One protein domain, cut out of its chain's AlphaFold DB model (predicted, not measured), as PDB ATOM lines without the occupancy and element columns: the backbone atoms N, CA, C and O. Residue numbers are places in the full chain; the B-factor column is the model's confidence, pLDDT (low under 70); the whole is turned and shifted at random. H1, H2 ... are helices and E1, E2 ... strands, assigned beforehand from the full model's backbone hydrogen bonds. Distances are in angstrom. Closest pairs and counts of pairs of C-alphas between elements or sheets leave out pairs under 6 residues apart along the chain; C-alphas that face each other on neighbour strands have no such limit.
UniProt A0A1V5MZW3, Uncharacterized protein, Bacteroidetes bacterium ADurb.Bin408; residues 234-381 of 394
ATOM      1  N   PHE A 234     -32.507   5.447  -6.121       90.75
ATOM      2  CA  PHE A 234     -31.802   4.934  -7.283       90.75
ATOM      3  C   PHE A 234     -30.966   6.060  -7.878       90.75
ATOM      4  O   PHE A 234     -31.486   7.030  -8.433       90.75
ATOM      5  N   LYS A 235     -29.644   5.942  -7.761       94.44
ATOM      6  CA  LYS A 235     -28.719   6.809  -8.492       94.44
ATOM      7  C   LYS A 235     -28.760   6.478  -9.986       94.44
ATOM      8  O   LYS A 235     -28.396   5.380 -10.385       94.44
ATOM      9  N   LEU A 236     -29.124   7.463 -10.799       95.75
ATOM     10  CA  LEU A 236     -29.046   7.433 -12.253       95.75
ATOM     11  C   LEU A 236     -27.861   8.281 -12.727       95.75
ATOM     12  O   LEU A 236     -27.976   9.511 -12.781       95.75
ATOM     13  N   PRO A 237     -26.731   7.666 -13.113       97.62
ATOM     14  CA  PRO A 237     -25.647   8.362 -13.794       97.62
ATOM     15  C   PRO A 237     -26.119   9.198 -14.984       97.62
ATOM     16  O   PRO A 237     -27.116   8.860 -15.635       97.62
ATOM     17  N   LYS A 238     -25.398  10.268 -15.311       96.81
ATOM     18  CA  LYS A 238     -25.642  11.036 -16.539       96.81
ATOM     19  C   LYS A 238     -25.717  10.112 -17.767       96.81
ATOM     20  O   LYS A 238     -24.800   9.330 -18.007       96.81
ATOM     21  N   GLY A 239     -26.780  10.234 -18.565       96.62
ATOM     22  CA  GLY A 239     -26.968   9.459 -19.796       96.62
ATOM     23  C   GLY A 239     -27.288   7.978 -19.577       96.62
ATOM     24  O   GLY A 239     -27.247   7.204 -20.532       96.62
ATOM     25  N   SER A 240     -27.562   7.565 -18.336       98.06
ATOM     26  CA  SER A 240     -27.945   6.189 -18.019       98.06
ATOM     27  C   SER A 240     -29.396   5.880 -18.378       98.06
ATOM     28  O   SER A 240     -30.252   6.770 -18.454       98.06
ATOM     29  N   THR A 241     -29.657   4.585 -18.539       97.31
ATOM     30  CA  THR A 241     -30.989   4.026 -18.767       97.31
ATOM     31  C   THR A 241     -31.258   2.917 -17.763       97.31
ATOM     32  O   THR A 241     -30.527   1.930 -17.709       97.31
ATOM     33  N   LEU A 242     -32.340   3.051 -17.009       95.25
ATOM     34  CA  LEU A 242     -32.901   2.017 -16.151       95.25
ATOM     35  C   LEU A 242     -34.061   1.333 -16.883       95.25
ATOM     36  O   LEU A 242     -34.888   2.019 -17.476       95.25
ATOM     37  N   CYS A 243     -34.141   0.005 -16.844       92.81
ATOM     38  CA  CYS A 243     -35.202  -0.763 -17.492       92.81
ATOM     39  C   CYS A 243     -35.639  -1.952 -16.632       92.81
ATOM     40  O   CYS A 243     -34.787  -2.737 -16.209       92.81
ATOM     41  N   PHE A 244     -36.937  -2.100 -16.361       91.81
ATOM     42  CA  PHE A 244     -37.466  -3.210 -15.559       91.81
ATOM     43  C   PHE A 244     -38.986  -3.389 -15.723       91.81
ATOM     44  O   PHE A 244     -39.670  -2.426 -16.045       91.81
ATOM     45  N   PRO A 245     -39.544  -4.582 -15.457       90.88
ATOM     46  CA  PRO A 245     -38.823  -5.839 -15.302       90.88
ATOM     47  C   PRO A 245     -38.322  -6.324 -16.671       90.88
ATOM     48  O   PRO A 245     -39.015  -6.179 -17.669       90.88
ATOM     49  N   VAL A 246     -37.128  -6.910 -16.728       89.00
ATOM     50  CA  VAL A 246     -36.554  -7.525 -17.936       89.00
ATOM     51  C   VAL A 246     -35.971  -8.899 -17.624       89.00
ATOM     52  O   VAL A 246     -35.700  -9.219 -16.467       89.00
ATOM     53  N   TYR A 247     -35.733  -9.703 -18.654       86.25
ATOM     54  CA  TYR A 247     -35.033 -10.978 -18.553       86.25
ATOM     55  C   TYR A 247     -33.875 -11.037 -19.551       86.25
ATOM     56  O   TYR A 247     -34.073 -10.957 -20.764       86.25
ATOM     57  N   LYS A 248     -32.641 -11.182 -19.051       81.56
ATOM     58  CA  LYS A 248     -31.434 -11.278 -19.895       81.56
ATOM     59  C   LYS A 248     -30.739 -12.634 -19.863       81.56
ATOM     60  O   LYS A 248     -29.612 -12.739 -20.335       81.56
ATOM     61  N   LYS A 249     -31.420 -13.683 -19.377       79.44
ATOM     62  CA  LYS A 249     -30.889 -15.061 -19.321       79.44
ATOM     63  C   LYS A 249     -29.531 -15.167 -18.611       79.44
ATOM     64  O   LYS A 249     -28.779 -16.101 -18.875       79.44
ATOM     65  N   LEU A 250     -29.212 -14.225 -17.717       83.56
ATOM     66  CA  LEU A 250     -28.052 -14.381 -16.848       83.56
ATOM     67  C   LEU A 250     -28.316 -15.579 -15.927       83.56
ATOM     68  O   LEU A 250     -29.402 -15.647 -15.342       83.56
ATOM     69  N   PRO A 251     -27.393 -16.549 -15.856       81.69
ATOM     70  CA  PRO A 251     -27.629 -17.782 -15.129       81.69
ATOM     71  C   PRO A 251     -27.646 -17.513 -13.626       81.69
ATOM     72  O   PRO A 251     -26.612 -17.227 -13.038       81.69
ATOM     73  N   LEU A 252     -28.805 -17.662 -12.989       83.06
ATOM     74  CA  LEU A 252     -28.883 -17.723 -11.536       83.06
ATOM     75  C   LEU A 252     -28.740 -19.189 -11.117       83.06
ATOM     76  O   LEU A 252     -29.688 -19.967 -11.232       83.06
ATOM     77  N   ILE A 253     -27.530 -19.573 -10.706       76.06
ATOM     78  CA  ILE A 253     -27.185 -20.967 -10.399       76.06
ATOM     79  C   ILE A 253     -27.172 -21.174  -8.891       76.06
ATOM     80  O   ILE A 253     -26.392 -20.544  -8.176       76.06
ATOM     81  N   LYS A 254     -27.981 -22.121  -8.417       70.69
ATOM     82  CA  LYS A 254     -27.854 -22.677  -7.071       70.69
ATOM     83  C   LYS A 254     -27.076 -23.985  -7.146       70.69
ATOM     84  O   LYS A 254     -27.473 -24.891  -7.875       70.69
ATOM     85  N   LYS A 255     -26.016 -24.109  -6.347       61.69
ATOM     86  CA  LYS A 255     -25.314 -25.382  -6.148       61.69
ATOM     87  C   LYS A 255     -25.943 -26.144  -4.987       61.69
ATOM     88  O   LYS A 255     -26.017 -25.611  -3.880       61.69
ATOM     89  N   THR A 256     -26.410 -27.364  -5.236       63.22
ATOM     90  CA  THR A 256     -26.905 -28.284  -4.199       63.22
ATOM     91  C   THR A 256     -26.095 -29.573  -4.291       63.22
ATOM     92  O   THR A 256     -26.354 -30.412  -5.146       63.22
ATOM     93  N   GLY A 257     -25.070 -29.713  -3.445       70.06
ATOM     94  CA  GLY A 257     -24.066 -30.764  -3.632       70.06
ATOM     95  C   GLY A 257     -23.294 -30.547  -4.938       70.06
ATOM     96  O   GLY A 257     -22.741 -29.466  -5.145       70.06
ATOM     97  N   GLU A 258     -23.286 -31.552  -5.811       70.44
ATOM     98  CA  GLU A 258     -22.666 -31.483  -7.146       70.44
ATOM     99  C   GLU A 258     -23.619 -30.952  -8.233       70.44
ATOM    100  O   GLU A 258     -23.175 -30.609  -9.327       70.44
ATOM    101  N   GLU A 259     -24.922 -30.842  -7.948       70.62
ATOM    102  CA  GLU A 259     -25.916 -30.403  -8.928       70.62
ATOM    103  C   GLU A 259     -26.006 -28.873  -9.021       70.62
ATOM    104  O   GLU A 259     -26.072 -28.156  -8.016       70.62
ATOM    105  N   GLU A 260     -26.075 -28.371 -10.256       74.00
ATOM    106  CA  GLU A 260     -26.346 -26.971 -10.574       74.00
ATOM    107  C   GLU A 260     -27.800 -26.802 -11.021       74.00
ATOM    108  O   GLU A 260     -28.201 -27.245 -12.099       74.00
ATOM    109  N   ILE A 261     -28.599 -26.123 -10.200       75.19
ATOM    110  CA  ILE A 261     -29.991 -25.808 -10.519       75.19
ATOM    111  C   ILE A 261     -30.053 -24.394 -11.094       75.19
ATOM    112  O   ILE A 261     -29.690 -23.419 -10.432       75.19
ATOM    113  N   TYR A 262     -30.548 -24.292 -12.327       78.44
ATOM    114  CA  TYR A 262     -30.719 -23.031 -13.041       78.44
ATOM    115  C   TYR A 262     -32.088 -22.429 -12.745       78.44
ATOM    116  O   TYR A 262     -33.116 -22.963 -13.165       78.44
ATOM    117  N   GLN A 263     -32.098 -21.274 -12.090       80.25
ATOM    118  CA  GLN A 263     -33.320 -20.535 -11.830       80.25
ATOM    119  C   GLN A 263     -33.670 -19.661 -13.044       80.25
ATOM    120  O   GLN A 263     -32.993 -18.678 -13.348       80.25
ATOM    121  N   LYS A 264     -34.725 -20.054 -13.766       77.88
ATOM    122  CA  LYS A 264     -35.190 -19.370 -14.989       77.88
ATOM    123  C   LYS A 264     -36.310 -18.373 -14.715       77.88
ATOM    124  O   LYS A 264     -36.405 -17.372 -15.420       77.88
ATOM    125  N   ASP A 265     -37.099 -18.625 -13.675       82.31
ATOM    126  CA  ASP A 265     -38.179 -17.748 -13.245       82.31
ATOM    127  C   ASP A 265     -37.581 -16.588 -12.438       82.31
ATOM    128  O   ASP A 265     -37.475 -16.643 -11.215       82.31
ATOM    129  N   ILE A 266     -37.096 -15.558 -13.125       87.50
ATOM    130  CA  ILE A 266     -36.609 -14.323 -12.503       87.50
ATOM    131  C   ILE A 266     -37.043 -13.119 -13.327       87.50
ATOM    132  O   ILE A 266     -37.153 -13.188 -14.552       87.50
ATOM    133  N   ALA A 267     -37.210 -11.990 -12.650       90.56
ATOM    134  CA  ALA A 267     -37.244 -10.682 -13.278       90.56
ATOM    135  C   ALA A 267     -36.046  -9.868 -12.792       90.56
ATOM    136  O   ALA A 267     -35.586 -10.006 -11.656       90.56
ATOM    137  N   GLN A 268     -35.527  -9.027 -13.678       93.19
ATOM    138  CA  GLN A 268     -34.377  -8.186 -13.406       93.19
ATOM    139  C   GLN A 268     -34.708  -6.716 -13.631       93.19
ATOM    140  O   GLN A 268     -35.525  -6.359 -14.480       93.19
ATOM    141  N   LEU A 269     -34.013  -5.867 -12.890       94.00
ATOM    142  CA  LEU A 269     -33.827  -4.468 -13.205       94.00
ATOM    143  C   LEU A 269     -32.441  -4.288 -13.821       94.00
ATOM    144  O   LEU A 269     -31.437  -4.755 -13.283       94.00
ATOM    145  N   MET A 270     -32.408  -3.630 -14.973       95.94
ATOM    146  CA  MET A 270     -31.212  -3.367 -15.759       95.94
ATOM    147  C   MET A 270     -30.865  -1.883 -15.676       95.94
ATOM    148  O   MET A 270     -31.697  -1.045 -16.013       95.94
ATOM    149  N   LEU A 271     -29.636  -1.554 -15.290       97.69
ATOM    150  CA  LEU A 271     -29.083  -0.203 -15.371       97.69
ATOM    151  C   LEU A 271     -27.944  -0.194 -16.391       97.69
ATOM    152  O   LEU A 271     -26.876  -0.736 -16.125       97.69
ATOM    153  N   TYR A 272     -28.159   0.442 -17.536       98.12
ATOM    154  CA  TYR A 272     -27.097   0.771 -18.482       98.12
ATOM    155  C   TYR A 272     -26.470   2.120 -18.126       98.12
ATOM    156  O   TYR A 272     -27.180   3.113 -17.966       98.12
ATOM    157  N   ILE A 273     -25.143   2.161 -18.061       98.44
ATOM    158  CA  ILE A 273     -24.343   3.357 -17.807       98.44
ATOM    159  C   ILE A 273     -23.416   3.571 -19.015       98.44
ATOM    160  O   ILE A 273     -22.675   2.648 -19.389       98.44
ATOM    161  N   PRO A 274     -23.422   4.764 -19.639       97.88
ATOM    162  CA  PRO A 274     -22.583   5.039 -20.798       97.88
ATOM    163  C   PRO A 274     -21.096   5.032 -20.429       97.88
ATOM    164  O   PRO A 274     -20.720   5.132 -19.261       97.88
ATOM    165  N   LYS A 275     -20.234   4.918 -21.445       97.88
ATOM    166  CA  LYS A 275     -18.776   4.984 -21.273       97.88
ATOM    167  C   LYS A 275     -18.335   6.261 -20.544       97.88
ATOM    168  O   LYS A 275     -18.999   7.293 -20.622       97.88
ATOM    169  N   ASN A 276     -17.158   6.198 -19.934       97.31
ATOM    170  CA  ASN A 276     -16.459   7.267 -19.219       97.31
ATOM    171  C   ASN A 276     -17.099   7.705 -17.895       97.31
ATOM    172  O   ASN A 276     -16.581   8.618 -17.258       97.31
ATOM    173  N   TRP A 277     -18.185   7.067 -17.453       98.00
ATOM    174  CA  TRP A 277     -18.695   7.280 -16.102       98.00
ATOM    175  C   TRP A 277     -18.017   6.332 -15.110       98.00
ATOM    176  O   TRP A 277     -17.937   5.126 -15.361       98.00
ATOM    177  N   THR A 278     -17.579   6.877 -13.978       98.31
ATOM    178  CA  THR A 278     -17.033   6.149 -12.827       98.31
ATOM    179  C   THR A 278     -17.689   6.642 -11.540       98.31
ATOM    180  O   THR A 278     -18.213   7.755 -11.474       98.31
ATOM    181  N   GLY A 279     -17.665   5.804 -10.506       97.56
ATOM    182  CA  GLY A 279     -18.223   6.117  -9.196       97.56
ATOM    183  C   GLY A 279     -19.039   4.974  -8.607       97.56
ATOM    184  O   GLY A 279     -19.082   3.867  -9.140       97.56
ATOM    185  N   THR A 280     -19.697   5.266  -7.491       97.06
ATOM    186  CA  THR A 280     -20.457   4.280  -6.718       97.06
ATOM    187  C   THR A 280     -21.913   4.210  -7.165       97.06
ATOM    188  O   THR A 280     -22.572   5.247  -7.327       97.06
ATOM    189  N   ILE A 281     -22.422   2.988  -7.306       95.94
ATOM    190  CA  ILE A 281     -23.843   2.658  -7.434       95.94
ATOM    191  C   ILE A 281     -24.270   1.912  -6.172       95.94
ATOM    192  O   ILE A 281     -23.679   0.894  -5.817       95.94
ATOM    193  N   LYS A 282     -25.314   2.416  -5.508       93.12
ATOM    194  CA  LYS A 282     -25.917   1.789  -4.332       93.12
ATOM    195  C   LYS A 282     -27.415   1.625  -4.545       93.12
ATOM    196  O   LYS A 282     -28.124   2.624  -4.483       93.12
ATOM    197  N   TYR A 283     -27.877   0.404  -4.803       91.50
ATOM    198  CA  TYR A 283     -29.297   0.063  -4.965       91.50
ATOM    199  C   TYR A 283     -29.706  -0.921  -3.861       91.50
ATOM    200  O   TYR A 283     -28.964  -1.874  -3.617       91.50
ATOM    201  N   PRO A 284     -30.881  -0.770  -3.222       87.44
ATOM    202  CA  PRO A 284     -31.365  -1.700  -2.194       87.44
ATOM    203  C   PRO A 284     -32.003  -2.953  -2.821       87.44
ATOM    204  O   PRO A 284     -33.060  -3.420  -2.401       87.44
ATOM    205  N   LEU A 285     -31.409  -3.438  -3.907       91.56
ATOM    206  CA  LEU A 285     -31.849  -4.620  -4.622       91.56
ATOM    207  C   LEU A 285     -30.717  -5.635  -4.629       91.56
ATOM    208  O   LEU A 285     -29.542  -5.268  -4.627       91.56
ATOM    209  N   ILE A 286     -31.070  -6.914  -4.695       91.50
ATOM    210  CA  ILE A 286     -30.080  -7.988  -4.784       91.50
ATOM    211  C   ILE A 286     -29.354  -7.879  -6.123       91.50
ATOM    212  O   ILE A 286     -29.951  -8.101  -7.182       91.50
ATOM    213  N   PHE A 287     -28.066  -7.545  -6.083       92.56
ATOM    214  CA  PHE A 287     -27.217  -7.546  -7.265       92.56
ATOM    215  C   PHE A 287     -27.088  -8.963  -7.833       92.56
ATOM    216  O   PHE A 287     -26.737  -9.904  -7.128       92.56
ATOM    217  N   HIS A 288     -27.357  -9.108  -9.129       91.56
ATOM    218  CA  HIS A 288     -27.291 -10.385  -9.836       91.56
ATOM    219  C   HIS A 288     -26.034 -10.462 -10.713       91.56
ATOM    220  O   HIS A 288     -25.332 -11.474 -10.720       91.56
ATOM    221  N   GLY A 289     -25.698  -9.395 -11.438       92.94
ATOM    222  CA  GLY A 289     -24.526  -9.435 -12.304       92.94
ATOM    223  C   GLY A 289     -24.245  -8.150 -13.058       92.94
ATOM    224  O   GLY A 289     -24.972  -7.163 -12.972       92.94
ATOM    225  N   VAL A 290     -23.164  -8.180 -13.824       95.38
ATOM    226  CA  VAL A 290     -22.679  -7.066 -14.632       95.38
ATOM    227  C   VAL A 290     -22.176  -7.570 -15.978       95.38
ATOM    228  O   VAL A 290     -21.565  -8.634 -16.071       95.38
ATOM    229  N   VAL A 291     -22.433  -6.783 -17.022       96.38
ATOM    230  CA  VAL A 291     -21.950  -7.023 -18.382       96.38
ATOM    231  C   VAL A 291     -21.224  -5.781 -18.896       96.38
ATOM    232  O   VAL A 291     -21.771  -4.679 -18.864       96.38
ATOM    233  N   SER A 292     -19.998  -5.947 -19.386       97.19
ATOM    234  CA  SER A 292     -19.222  -4.907 -20.071       97.19
ATOM    235  C   SER A 292     -18.064  -5.522 -20.855       97.19
ATOM    236  O   SER A 292     -17.544  -6.558 -20.476       97.19
ATOM    237  N   LYS A 293     -17.610  -4.859 -21.918       97.06
ATOM    238  CA  LYS A 293     -16.424  -5.260 -22.700       97.06
ATOM    239  C   LYS A 293     -15.169  -4.443 -22.379       97.06
ATOM    240  O   LYS A 293     -14.159  -4.564 -23.066       97.06
ATOM    241  N   GLY A 294     -15.232  -3.573 -21.377       96.94
ATOM    242  CA  GLY A 294     -14.110  -2.716 -21.009       96.94
ATOM    243  C   GLY A 294     -14.412  -1.922 -19.753       96.94
ATOM    244  O   GLY A 294     -14.451  -0.696 -19.808       96.94
ATOM    245  N   ALA A 295     -14.668  -2.611 -18.647       98.06
ATOM    246  CA  ALA A 295     -14.934  -1.978 -17.362       98.06
ATOM    247  C   ALA A 295     -14.161  -2.655 -16.234       98.06
ATOM    248  O   ALA A 295     -13.733  -3.802 -16.339       98.06
ATOM    249  N   GLU A 296     -14.007  -1.934 -15.136       98.19
ATOM    250  CA  GLU A 296     -13.496  -2.463 -13.885       98.19
ATOM    251  C   GLU A 296     -14.444  -2.064 -12.765       98.19
ATOM    252  O   GLU A 296     -14.851  -0.901 -12.666       98.19
ATOM    253  N   VAL A 297     -14.805  -3.049 -11.948       97.44
ATOM    254  CA  VAL A 297     -15.720  -2.870 -10.824       97.44
ATOM    255  C   VAL A 297     -15.129  -3.433  -9.541       97.44
ATOM    256  O   VAL A 297     -14.417  -4.441  -9.565       97.44
ATOM    257  N   ILE A 298     -15.447  -2.806  -8.415       96.06
ATOM    258  CA  ILE A 298     -15.171  -3.317  -7.075       96.06
ATOM    259  C   ILE A 298     -16.500  -3.739  -6.456       96.06
ATOM    260  O   ILE A 298     -17.449  -2.955  -6.397       96.06
ATOM    261  N   ILE A 299     -16.566  -4.994  -6.018       91.50
ATOM    262  CA  ILE A 299     -17.737  -5.587  -5.376       91.50
ATOM    263  C   ILE A 299     -17.293  -6.174  -4.041       91.50
ATOM    264  O   ILE A 299     -16.487  -7.107  -4.005       91.50
ATOM    265  N   GLY A 300     -17.791  -5.607  -2.939       86.69
ATOM    266  CA  GLY A 300     -17.241  -5.882  -1.614       86.69
ATOM    267  C   GLY A 300     -15.759  -5.504  -1.573       86.69
ATOM    268  O   GLY A 300     -15.403  -4.347  -1.778       86.69
ATOM    269  N   HIS A 301     -14.885  -6.489  -1.368       87.94
ATOM    270  CA  HIS A 301     -13.427  -6.297  -1.361       87.94
ATOM    271  C   HIS A 301     -12.731  -6.804  -2.632       87.94
ATOM    272  O   HIS A 301     -11.504  -6.803  -2.713       87.94
ATOM    273  N   GLN A 302     -13.495  -7.267  -3.624       92.31
ATOM    274  CA  GLN A 302     -12.956  -7.897  -4.826       92.31
ATOM    275  C   GLN A 302     -13.008  -6.949  -6.019       92.31
ATOM    276  O   GLN A 302     -14.054  -6.383  -6.335       92.31
ATOM    277  N   ARG A 303     -11.875  -6.816  -6.712       96.06
ATOM    278  CA  ARG A 303     -11.771  -6.104  -7.988       96.06
ATOM    279  C   ARG A 303     -11.992  -7.085  -9.135       96.06
ATOM    280  O   ARG A 303     -11.384  -8.152  -9.165       96.06
ATOM    281  N   HIS A 304     -12.827  -6.704 -10.091       96.31
ATOM    282  CA  HIS A 304     -13.158  -7.508 -11.260       96.31
ATOM    283  C   HIS A 304     -12.934  -6.692 -12.534       96.31
ATOM    284  O   HIS A 304     -13.499  -5.607 -12.680       96.31
ATOM    285  N   GLN A 305     -12.137  -7.225 -13.462       97.19
ATOM    286  CA  GLN A 305     -11.961  -6.647 -14.793       97.19
ATOM    287  C   GLN A 305     -12.834  -7.368 -15.816       97.19
ATOM    288  O   GLN A 305     -12.821  -8.595 -15.899       97.19
ATOM    289  N   LEU A 306     -13.566  -6.585 -16.602       97.12
ATOM    290  CA  LEU A 306     -14.458  -7.035 -17.661       97.12
ATOM    291  C   LEU A 306     -13.897  -6.577 -19.009       97.12
ATOM    292  O   LEU A 306     -13.694  -5.382 -19.237       97.12
ATOM    293  N   ASN A 307     -13.640  -7.529 -19.901       95.69
ATOM    294  CA  ASN A 307     -13.056  -7.316 -21.229       95.69
ATOM    295  C   ASN A 307     -13.769  -8.184 -22.276       95.69
ATOM    296  O   ASN A 307     -14.724  -8.875 -21.947       95.69
ATOM    297  N   GLU A 308     -13.332  -8.157 -23.537       93.50
ATOM    298  CA  GLU A 308     -13.958  -8.941 -24.616       93.50
ATOM    299  C   GLU A 308     -14.054 -10.445 -24.289       93.50
ATOM    300  O   GLU A 308     -15.073 -11.074 -24.582       93.50
ATOM    301  N   GLN A 309     -13.036 -11.012 -23.631       91.56
ATOM    302  CA  GLN A 309     -13.011 -12.425 -23.244       91.56
ATOM    303  C   GLN A 309     -13.882 -12.720 -22.012       91.56
ATOM    304  O   GLN A 309     -14.577 -13.731 -21.977       91.56
ATOM    305  N   HIS A 310     -13.885 -11.828 -21.019       91.69
ATOM    306  CA  HIS A 310     -14.588 -11.984 -19.742       91.69
ATOM    307  C   HIS A 310     -15.600 -10.853 -19.552       91.69
ATOM    308  O   HIS A 310     -15.489 -10.043 -18.636       91.69
ATOM    309  N   HIS A 311     -16.573 -10.759 -20.457       92.19
ATOM    310  CA  HIS A 311     -17.467  -9.600 -20.512       92.19
ATOM    311  C   HIS A 311     -18.671  -9.690 -19.566       92.19
ATOM    312  O   HIS A 311     -19.470  -8.759 -19.508       92.19
ATOM    313  N   THR A 312     -18.831 -10.805 -18.854       92.50
ATOM    314  CA  THR A 312     -19.957 -11.056 -17.950       92.50
ATOM    315  C   THR A 312     -19.434 -11.551 -16.609       92.50
ATOM    316  O   THR A 312     -18.666 -12.509 -16.557       92.50
ATOM    317  N   LEU A 313     -19.897 -10.938 -15.523       90.69
ATOM    318  CA  LEU A 313     -19.730 -11.430 -14.160       90.69
ATOM    319  C   LEU A 313     -21.117 -11.635 -13.553       90.69
ATOM    320  O   LEU A 313     -21.898 -10.691 -13.449       90.69
ATOM    321  N   VAL A 314     -21.402 -12.861 -13.126       87.81
ATOM    322  CA  VAL A 314     -22.635 -13.211 -12.413       87.81
ATOM    323  C   VAL A 314     -22.272 -13.618 -10.998       87.81
ATOM    324  O   VAL A 314     -21.326 -14.381 -10.786       87.81
ATOM    325  N   LYS A 315     -22.990 -13.082 -10.012       81.50
ATOM    326  CA  LYS A 315     -22.819 -13.482  -8.619       81.50
ATOM    327  C   LYS A 315     -23.765 -14.649  -8.347       81.50
ATOM    328  O   LYS A 315     -24.974 -14.483  -8.256       81.50
ATOM    329  N   ASN A 316     -23.170 -15.831  -8.206       66.44
ATOM    330  CA  ASN A 316     -23.863 -17.059  -7.800       66.44
ATOM    331  C   ASN A 316     -23.973 -17.188  -6.270       66.44
ATOM    332  O   ASN A 316     -24.522 -18.165  -5.771       66.44
ATOM    333  N   ILE A 317     -23.394 -16.240  -5.523       58.50
ATOM    334  CA  ILE A 317     -23.339 -16.260  -4.064       58.50
ATOM    335  C   ILE A 317     -24.283 -15.186  -3.545       58.50
ATOM    336  O   ILE A 317     -24.173 -14.011  -3.894       58.50
ATOM    337  N   PHE A 318     -25.227 -15.643  -2.732       63.56
ATOM    338  CA  PHE A 318     -26.309 -14.875  -2.146       63.56
ATOM    339  C   PHE A 318     -25.776 -14.006  -1.002       63.56
ATOM    340  O   PHE A 318     -26.015 -14.276   0.173       63.56
ATOM    341  N   GLU A 319     -25.016 -12.978  -1.351       72.69
ATOM    342  CA  GLU A 319     -24.620 -11.910  -0.441       72.69
ATOM    343  C   GLU A 319     -25.521 -10.693  -0.655       72.69
ATOM    344  O   GLU A 319     -25.984 -10.431  -1.769       72.69
ATOM    345  N   SER A 320     -25.736  -9.913   0.408       75.50
ATOM    346  CA  SER A 320     -26.401  -8.611   0.317       75.50
ATOM    347  C   SER A 320     -25.453  -7.580  -0.308       75.50
ATOM    348  O   SER A 320     -24.900  -6.703   0.357       75.50
ATOM    349  N   ILE A 321     -25.201  -7.723  -1.608       83.62
ATOM    350  CA  ILE A 321     -24.414  -6.768  -2.385       83.62
ATOM    351  C   ILE A 321     -25.371  -5.687  -2.874       83.62
ATOM    352  O   ILE A 321     -26.056  -5.847  -3.883       83.62
ATOM    353  N   THR A 322     -25.400  -4.577  -2.147       85.06
ATOM    354  CA  THR A 322     -26.193  -3.392  -2.503       85.06
ATOM    355  C   THR A 322     -25.336  -2.264  -3.061       85.06
ATOM    356  O   THR A 322     -25.870  -1.337  -3.658       85.06
ATOM    357  N   THR A 323     -24.010  -2.336  -2.894       90.62
ATOM    358  CA  THR A 323     -23.055  -1.294  -3.298       90.62
ATOM    359  C   THR A 323     -21.979  -1.864  -4.219       90.62
ATOM    360  O   THR A 323     -21.447  -2.946  -3.966       90.62
ATOM    361  N   LEU A 324     -21.662  -1.127  -5.281       94.19
ATOM    362  CA  LEU A 324     -20.629  -1.448  -6.263       94.19
ATOM    363  C   LEU A 324     -19.932  -0.161  -6.709       94.19
ATOM    364  O   LEU A 324     -20.602   0.832  -6.999       94.19
ATOM    365  N   ASP A 325     -18.607  -0.202  -6.833       97.62
ATOM    366  CA  ASP A 325     -17.826   0.904  -7.395       97.62
ATOM    367  C   ASP A 325     -17.386   0.585  -8.818       97.62
ATOM    368  O   ASP A 325     -16.862  -0.492  -9.089       97.62
ATOM    369  N   ILE A 326     -17.568   1.532  -9.733       98.19
ATOM    370  CA  ILE A 326     -17.075   1.458 -11.109       98.19
ATOM    371  C   ILE A 326     -15.813   2.310 -11.183       98.19
ATOM    372  O   ILE A 326     -15.891   3.540 -11.160       98.19
ATOM    373  N   THR A 327     -14.650   1.670 -11.260       98.25
ATOM    374  CA  THR A 327     -13.346   2.352 -11.307       98.25
ATOM    375  C   THR A 327     -12.879   2.623 -12.731       98.25
ATOM    376  O   THR A 327     -12.082   3.533 -12.950       98.25
ATOM    377  N   LYS A 328     -13.399   1.874 -13.711       98.19
ATOM    378  CA  LYS A 328     -13.117   2.060 -15.139       98.19
ATOM    379  C   LYS A 328     -14.318   1.646 -15.989       98.19
ATOM    380  O   LYS A 328     -14.998   0.683 -15.649       98.19
ATOM    381  N   ASN A 329     -14.572   2.343 -17.099       98.12
ATOM    382  CA  ASN A 329     -15.722   2.081 -17.971       98.12
ATOM    383  C   ASN A 329     -15.516   2.650 -19.391       98.12
ATOM    384  O   ASN A 329     -16.100   3.662 -19.769       98.12
ATOM    385  N   ASP A 330     -14.689   2.006 -20.205       97.75
ATOM    386  CA  ASP A 330     -14.298   2.496 -21.535       97.75
ATOM    387  C   ASP A 330     -15.375   2.246 -22.607       97.75
ATOM    388  O   ASP A 330     -15.417   2.918 -23.643       97.75
ATOM    389  N   LYS A 331     -16.229   1.235 -22.395       97.31
ATOM    390  CA  LYS A 331     -17.170   0.712 -23.407       97.31
ATOM    391  C   LYS A 331     -18.643   0.786 -22.997       97.31
ATOM    392  O   LYS A 331     -19.500   0.359 -23.767       97.31
ATOM    393  N   GLY A 332     -18.947   1.353 -21.834       97.75
ATOM    394  CA  GLY A 332     -20.265   1.244 -21.217       97.75
ATOM    395  C   GLY A 332     -20.385  -0.039 -20.397       97.75
ATOM    396  O   GLY A 332     -19.650  -1.013 -20.594       97.75
ATOM    397  N   ILE A 333     -21.319  -0.033 -19.458       98.25
ATOM    398  CA  ILE A 333     -21.509  -1.105 -18.484       98.25
ATOM    399  C   ILE A 333     -22.993  -1.248 -18.170       98.25
ATOM    400  O   ILE A 333     -23.708  -0.256 -18.042       98.25
ATOM    401  N   THR A 334     -23.447  -2.489 -18.043       98.12
ATOM    402  CA  THR A 334     -24.821  -2.804 -17.663       98.12
ATOM    403  C   THR A 334     -24.822  -3.595 -16.367       98.12
ATOM    404  O   THR A 334     -24.229  -4.672 -16.304       98.12
ATOM    405  N   LEU A 335     -25.500  -3.077 -15.348       96.81
ATOM    406  CA  LEU A 335     -25.713  -3.735 -14.062       96.81
ATOM    407  C   LEU A 335     -27.098  -4.384 -14.031       96.81
ATOM    408  O   LEU A 335     -28.059  -3.826 -14.563       96.81
ATOM    409  N   TYR A 336     -27.201  -5.538 -13.382       95.00
ATOM    410  CA  TYR A 336     -28.435  -6.296 -13.226       95.00
ATOM    411  C   TYR A 336     -28.712  -6.569 -11.755       95.00
ATOM    412  O   TYR A 336     -27.858  -7.089 -11.038       95.00
ATOM    413  N   TYR A 337     -29.942  -6.292 -11.346       94.00
ATOM    414  CA  TYR A 337     -30.464  -6.542 -10.007       94.00
ATOM    415  C   TYR A 337     -31.725  -7.392 -10.115       94.00
ATOM    416  O   TYR A 337     -32.420  -7.313 -11.128       94.00
ATOM    417  N   LEU A 338     -32.037  -8.205  -9.112       93.00
ATOM    418  CA  LEU A 338     -33.335  -8.877  -9.050       93.00
ATOM    419  C   LEU A 338     -34.432  -7.850  -8.731       93.00
ATOM    420  O   LEU A 338     -34.214  -6.936  -7.936       93.00
ATOM    421  N   VAL A 339     -35.597  -8.004  -9.362       92.31
ATOM    422  CA  VAL A 339     -36.820  -7.261  -9.025       92.31
ATOM    423  C   VAL A 339     -37.985  -8.225  -8.851       92.31
ATOM    424  O   VAL A 339     -38.129  -9.184  -9.613       92.31
ATOM    425  N   ASN A 340     -38.843  -7.961  -7.867       91.38
ATOM    426  CA  ASN A 340     -40.033  -8.766  -7.673       91.38
ATOM    427  C   ASN A 340     -41.045  -8.471  -8.796       91.38
ATOM    428  O   ASN A 340     -41.597  -7.367  -8.873       91.38
ATOM    429  N   PRO A 341     -41.350  -9.452  -9.660       87.00
ATOM    430  CA  PRO A 341     -42.258  -9.257 -10.789       87.00
ATOM    431  C   PRO A 341     -43.689  -8.918 -10.352       87.00
ATOM    432  O   PRO A 341     -44.433  -8.289 -11.108       87.00
ATOM    433  N   ARG A 342     -44.091  -9.303  -9.132       85.75
ATOM    434  CA  ARG A 342     -45.426  -9.036  -8.582       85.75
ATOM    435  C   ARG A 342     -45.640  -7.537  -8.303       85.75
ATOM    436  O   ARG A 342     -46.785  -7.093  -8.355       85.75
ATOM    437  N   LEU A 343     -44.568  -6.753  -8.114       83.44
ATOM    438  CA  LEU A 343     -44.614  -5.282  -7.989       83.44
ATOM    439  C   LEU A 343     -44.811  -4.572  -9.343       83.44
ATOM    440  O   LEU A 343     -45.300  -3.446  -9.404       83.44
ATOM    441  N   CYS A 344     -44.492  -5.246 -10.450       77.62
ATOM    442  CA  CYS A 344     -44.429  -4.652 -11.788       77.62
ATOM    443  C   CYS A 344     -45.630  -5.009 -12.689       77.62
ATOM    444  O   CYS A 344     -45.520  -4.978 -13.912       77.62
ATOM    445  N   ARG A 345     -46.775  -5.396 -12.111       71.12
ATOM    446  CA  ARG A 345     -47.910  -5.964 -12.867       71.12
ATOM    447  C   ARG A 345     -48.675  -4.968 -13.745       71.12
ATOM    448  O   ARG A 345     -49.274  -5.405 -14.723       71.12
ATOM    449  N   SER A 346     -48.710  -3.677 -13.398       69.69
ATOM    450  CA  SER A 346     -49.530  -2.691 -14.116       69.69
ATOM    451  C   SER A 346     -48.752  -1.427 -14.489       69.69
ATOM    452  O   SER A 346     -48.160  -0.796 -13.608       69.69
ATOM    453  N   PRO A 347     -48.824  -0.984 -15.761       67.56
ATOM    454  CA  PRO A 347     -48.348   0.330 -16.189       67.56
ATOM    455  C   PRO A 347     -48.931   1.508 -15.398       67.56
ATOM    456  O   PRO A 347     -48.299   2.560 -15.286       67.56
ATOM    457  N   ASP A 348     -50.130   1.343 -14.832       69.62
ATOM    458  CA  ASP A 348     -50.812   2.394 -14.071       69.62
ATOM    459  C   ASP A 348     -50.109   2.736 -12.756       69.62
ATOM    460  O   ASP A 348     -50.230   3.874 -12.288       69.62
ATOM    461  N   ASN A 349     -49.315   1.806 -12.211       67.56
ATOM    462  CA  ASN A 349     -48.528   2.028 -10.997       67.56
ATOM    463  C   ASN A 349     -47.528   3.189 -11.175       67.56
ATOM    464  O   ASN A 349     -47.135   3.813 -10.200       67.56
ATOM    465  N   PHE A 350     -47.179   3.552 -12.416       67.31
ATOM    466  CA  PHE A 350     -46.101   4.498 -12.727       67.31
ATOM    467  C   PHE A 350     -46.575   5.839 -13.294       67.31
ATOM    468  O   PHE A 350     -45.780   6.771 -13.436       67.31
ATOM    469  N   LYS A 351     -47.875   5.981 -13.594       68.50
ATOM    470  CA  LYS A 351     -48.430   7.211 -14.192       68.50
ATOM    471  C   LYS A 351     -48.206   8.455 -13.322       68.50
ATOM    472  O   LYS A 351     -48.072   9.547 -13.864       68.50
ATOM    473  N   GLY A 352     -48.149   8.297 -11.995       68.06
ATOM    474  CA  GLY A 352     -47.891   9.401 -11.059       68.06
ATOM    475  C   GLY A 352     -46.445   9.908 -11.091       68.06
ATOM    476  O   GLY A 352     -46.226  11.115 -11.093       68.06
ATOM    477  N   ILE A 353     -45.473   8.995 -11.205       74.12
ATOM    478  CA  ILE A 353     -44.034   9.309 -11.164       74.12
ATOM    479  C   ILE A 353     -43.588  10.065 -12.426       74.12
ATOM    480  O   ILE A 353     -42.726  10.942 -12.369       74.12
ATOM    481  N   ALA A 354     -44.179   9.757 -13.585       75.94
ATOM    482  CA  ALA A 354     -43.719  10.283 -14.871       75.94
ATOM    483  C   ALA A 354     -43.708  11.821 -14.942       75.94
ATOM    484  O   ALA A 354     -42.827  12.405 -15.571       75.94
ATOM    485  N   ASN A 355     -44.671  12.482 -14.294       74.50
ATOM    486  CA  ASN A 355     -44.765  13.943 -14.302       74.50
ATOM    487  C   ASN A 355     -43.732  14.608 -13.388       74.50
ATOM    488  O   ASN A 355     -43.275  15.709 -13.695       74.50
ATOM    489  N   GLU A 356     -43.365  13.958 -12.287       77.31
ATOM    490  CA  GLU A 356     -42.329  14.446 -11.376       77.31
ATOM    491  C   GLU A 356     -40.952  14.323 -12.035       77.31
ATOM    492  O   GLU A 356     -40.227  15.310 -12.120       77.31
ATOM    493  N   LEU A 357     -40.655  13.165 -12.634       80.81
ATOM    494  CA  LEU A 357     -39.375  12.906 -13.304       80.81
ATOM    495  C   LEU A 357     -39.116  13.823 -14.508       80.81
ATOM    496  O   LEU A 357     -37.986  14.274 -14.712       80.81
ATOM    497  N   LYS A 358     -40.152  14.163 -15.286       79.12
ATOM    498  CA  LYS A 358     -40.000  15.048 -16.455       79.12
ATOM    499  C   LYS A 358     -39.427  16.421 -16.101       79.12
ATOM    500  O   LYS A 358     -38.717  16.996 -16.923       79.12
ATOM    501  N   LYS A 359     -39.698  16.936 -14.895       77.06
ATOM    502  CA  LYS A 359     -39.166  18.231 -14.434       77.06
ATOM    503  C   LYS A 359     -37.642  18.218 -14.282       77.06
ATOM    504  O   LYS A 359     -37.017  19.269 -14.359       77.06
ATOM    505  N   ASP A 360     -37.053  17.035 -14.133       80.19
ATOM    506  CA  ASP A 360     -35.622  16.816 -13.926       80.19
ATOM    507  C   ASP A 360     -34.862  16.376 -15.187       80.19
ATOM    508  O   ASP A 360     -33.723  15.907 -15.093       80.19
ATOM    509  N   SER A 361     -35.470  16.517 -16.371       86.94
ATOM    510  CA  SER A 361     -34.964  15.950 -17.633       86.94
ATOM    511  C   SER A 361     -34.803  14.424 -17.577       86.94
ATOM    512  O   SER A 361     -33.937  13.847 -18.245       86.94
ATOM    513  N   ILE A 362     -35.644  13.766 -16.776       86.31
ATOM    514  CA  ILE A 362     -35.726  12.314 -16.676       86.31
ATOM    515  C   ILE A 362     -36.985  11.865 -17.417       86.31
ATOM    516  O   ILE A 362     -38.099  12.271 -17.088       86.31
ATOM    517  N   ASN A 363     -36.815  11.019 -18.430       86.06
ATOM    518  CA  ASN A 363     -37.943  10.492 -19.192       86.06
ATOM    519  C   ASN A 363     -38.336   9.125 -18.645       86.06
ATOM    520  O   ASN A 363     -37.477   8.260 -18.518       86.06
ATOM    521  N   LEU A 364     -39.627   8.925 -18.385       86.44
ATOM    522  CA  LEU A 364     -40.221   7.634 -18.048       86.44
ATOM    523  C   LEU A 364     -41.258   7.267 -19.110       86.44
ATOM    524  O   LEU A 364     -42.165   8.054 -19.397       86.44
ATOM    525  N   TYR A 365     -41.124   6.077 -19.680       85.69
ATOM    526  CA  TYR A 365     -42.075   5.519 -20.634       85.69
ATOM    527  C   TYR A 365     -42.127   3.994 -20.524       85.69
ATOM    528  O   TYR A 365     -41.243   3.367 -19.945       85.69
ATOM    529  N   ASN A 366     -43.172   3.401 -21.098       84.81
ATOM    530  CA  ASN A 366     -43.312   1.953 -21.188       84.81
ATOM    531  C   ASN A 366     -42.892   1.501 -22.582       84.81
ATOM    532  O   ASN A 366     -43.264   2.132 -23.573       84.81
ATOM    533  N   THR A 367     -42.165   0.397 -22.663       84.25
ATOM    534  CA  THR A 367     -41.861  -0.274 -23.926       84.25
ATOM    535  C   THR A 367     -42.379  -1.695 -23.879       84.25
ATOM    536  O   THR A 367     -42.283  -2.355 -22.847       84.25
ATOM    537  N   GLN A 368     -42.910  -2.179 -24.996       84.44
ATOM    538  CA  GLN A 368     -43.189  -3.600 -25.139       84.44
ATOM    539  C   GLN A 368     -41.859  -4.347 -25.267       84.44
ATOM    540  O   GLN A 368     -40.962  -3.916 -25.998       84.44
ATOM    541  N   LEU A 369     -41.717  -5.446 -24.536       80.44
ATOM    542  CA  LEU A 369     -40.543  -6.302 -24.597       80.44
ATOM    543  C   LEU A 369     -40.694  -7.346 -25.697       80.44
ATOM    544  O   LEU A 369     -41.773  -7.918 -25.893       80.44
ATOM    545  N   SER A 370     -39.586  -7.659 -26.371       83.50
ATOM    546  CA  SER A 370     -39.536  -8.834 -27.238       83.50
ATOM    547  C   SER A 370     -39.729 -10.101 -26.403       83.50
ATOM    548  O   SER A 370     -39.275 -10.154 -25.265       83.50
ATOM    549  N   ILE A 371     -40.332 -11.154 -26.967       80.56
ATOM    550  CA  ILE A 371     -40.602 -12.424 -26.256       80.56
ATOM    551  C   ILE A 371     -39.354 -12.968 -25.534       80.56
ATOM    552  O   ILE A 371     -39.456 -13.555 -24.464       80.56
ATOM    553  N   LYS A 372     -38.155 -12.751 -26.092       82.62
ATOM    554  CA  LYS A 372     -36.883 -13.213 -25.509       82.62
ATOM    555  C   LYS A 372     -36.455 -12.438 -24.258       82.62
ATOM    556  O   LYS A 372     -35.612 -12.940 -23.519       82.62
ATOM    557  N   GLU A 373     -36.979 -11.233 -24.075       82.00
ATOM    558  CA  GLU A 373     -36.665 -10.313 -22.980       82.00
ATOM    559  C   GLU A 373     -37.760 -10.277 -21.913       82.00
ATOM    560  O   GLU A 373     -37.533  -9.719 -20.841       82.00
ATOM    561  N   GLN A 374     -38.922 -10.875 -22.192       83.44
ATOM    562  CA  GLN A 374     -40.005 -11.011 -21.227       83.44
ATOM    563  C   GLN A 374     -39.593 -12.001 -20.128       83.44
ATOM    564  O   GLN A 374     -39.181 -13.124 -20.439       83.44
ATOM    565  N   PRO A 375     -39.711 -11.627 -18.843       80.50
ATOM    566  CA  PRO A 375     -39.680 -12.586 -17.749       80.50
ATOM    567  C   PRO A 375     -40.763 -13.649 -17.951       80.50
ATOM    568  O   PRO A 375     -41.954 -13.361 -17.868       80.50
ATOM    569  N   HIS A 376     -40.356 -14.888 -18.218       77.81
ATOM    570  CA  HIS A 376     -41.276 -16.017 -18.222       77.81
ATOM    571  C   HIS A 376     -41.267 -16.634 -16.830       77.81
ATOM    572  O   HIS A 376     -40.370 -17.406 -16.502       77.81
ATOM    573  N   ILE A 377     -42.228 -16.230 -16.005       78.25
ATOM    574  CA  ILE A 377     -42.297 -16.635 -14.603       78.25
ATOM    575  C   ILE A 377     -43.466 -17.586 -14.441       78.25
ATOM    576  O   ILE A 377     -44.628 -17.179 -14.515       78.25
ATOM    577  N   VAL A 378     -43.144 -18.855 -14.215       74.38
ATOM    578  CA  VAL A 378     -44.136 -19.856 -13.846       74.38
ATOM    579  C   VAL A 378     -44.366 -19.757 -12.347       74.38
ATOM    580  O   VAL A 378     -43.577 -20.225 -11.529       74.38
ATOM    581  N   TYR A 379     -45.477 -19.136 -11.974       76.62
ATOM    582  CA  TYR A 379     -45.911 -19.128 -10.587       76.62
ATOM    583  C   TYR A 379     -46.512 -20.496 -10.262       76.62
ATOM    584  O   TYR A 379     -47.592 -20.818 -10.759       76.62
ATOM    585  N   LEU A 380     -45.852 -21.295  -9.413       69.75
ATOM    586  CA  LEU A 380     -46.385 -22.598  -8.971       69.75
ATOM    587  C   LEU A 380     -47.812 -22.469  -8.408       69.75
ATOM    588  O   LEU A 380     -48.663 -23.333  -8.614       69.75
ATOM    589  N   ASP A 381     -48.079 -21.333  -7.768       68.44
ATOM    590  CA  ASP A 381     -49.370 -20.948  -7.205       68.44
ATOM    591  C   ASP A 381     -50.487 -20.887  -8.263       68.44
ATOM    592  O   ASP A 381     -51.654 -21.147  -7.967       68.44
TER     593      ASP A 381
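What this domain is: This is residues 234 to 381 of the 394 residues of an uncharacterized protein of Bacteroidetes bacterium ADurb.Bin408 (UniProt A0A1V5MZW3). A five-strand sheet, E2 E5 E12 E7 E10, and a four-strand sheet, E6 E11 E8 E9, lie face to face as a sandwich, and the chain winds over both as a jelly roll of four nested antiparallel pairs: E5 with E12, E6 with E11, E7 with E10, E8 with E9. At one end of the longest axis the hairpin of E3 and E4 reaches away from the sandwich; toward the opposite end, beyond E2, three short helices and E13 make an arm that folds back. The printed part has 148 residues, with three named helices and thirteen named strands in the order E1 to E12, H1, H2, H3, E13, and its class is mostly strand. Both large sheets are antiparallel; the whole is compact, with a radius of gyration of the C-alphas of 16.1 A and spans of 48 by 44 by 26 A.

How they stand to each other: The larger sheet, twisted, runs E2, residues 241 to 246, E5, 268 to 273, E12, 333 to 338, E7, 287 to 291, and E10, 312 to 314. Within hydrogen-bond range are N 243 and O 270 of E2 and E5, 2.8 A, N 271 and O 335 of E5 and E12, 2.9 A, N 336 and O 289 of E12 and E7, 2.8 A, and N 290 and O 313 of E7 and E10, 2.8 A. The other sheet runs E6, residues 279 to 282, E11, 323 to 329, E8, 295 to 299, and E9, 302 to 306. There N 281 and O 324 are 2.8 A apart, N 298 and O 325 2.8 A, and N 304 and O 297 2.8 A. The sheets' best planes are 11 degrees apart, their strands at 30 degrees. E3, residues 252 to 256, and E4, 259 to 263, form a hairpin, with N 254 and O 261 2.9 A apart. E1, residues 234 to 236, pairs with no named strand; its closest C-alpha pair with E6 is Lys 235 and Ile 281, 6.5 A. H1, residues 341 to 344, only grazes the larger sheet; H2, 347 to 350, and H3, 353 to 358, are on neither large sheet. E13, residues 362 to 368, pairs with no named strand and is near E2; the closest C-alphas of H3 and E13, Ala 354 and Leu 364, are 5.4 A apart. Every O i to N i+4 pair of H3 is within hydrogen-bond range; H1 and H2 are too short for one.

Where its parts are: From first to last C-alpha, E5 measures 15.9 A, E11 16.7 A, E12 17.0 A and E13 19.5 A. E1 begins at C-alpha 234 (-31.802, 4.934, -7.283), and E13 ends at C-alpha 368 (-43.189, -3.600, -25.139).

The domain as a whole: The C-alphas of Glu 258 and Lys 359 are the two farthest apart, 52.9 A. The printed part has no cut and no long link; residues 369 to 381 hold no named element. Mean pLDDT of the printed part is 86.6, with residues 255 to 256, 316 to 318, 346 to 352 and 380 to 381 under 70.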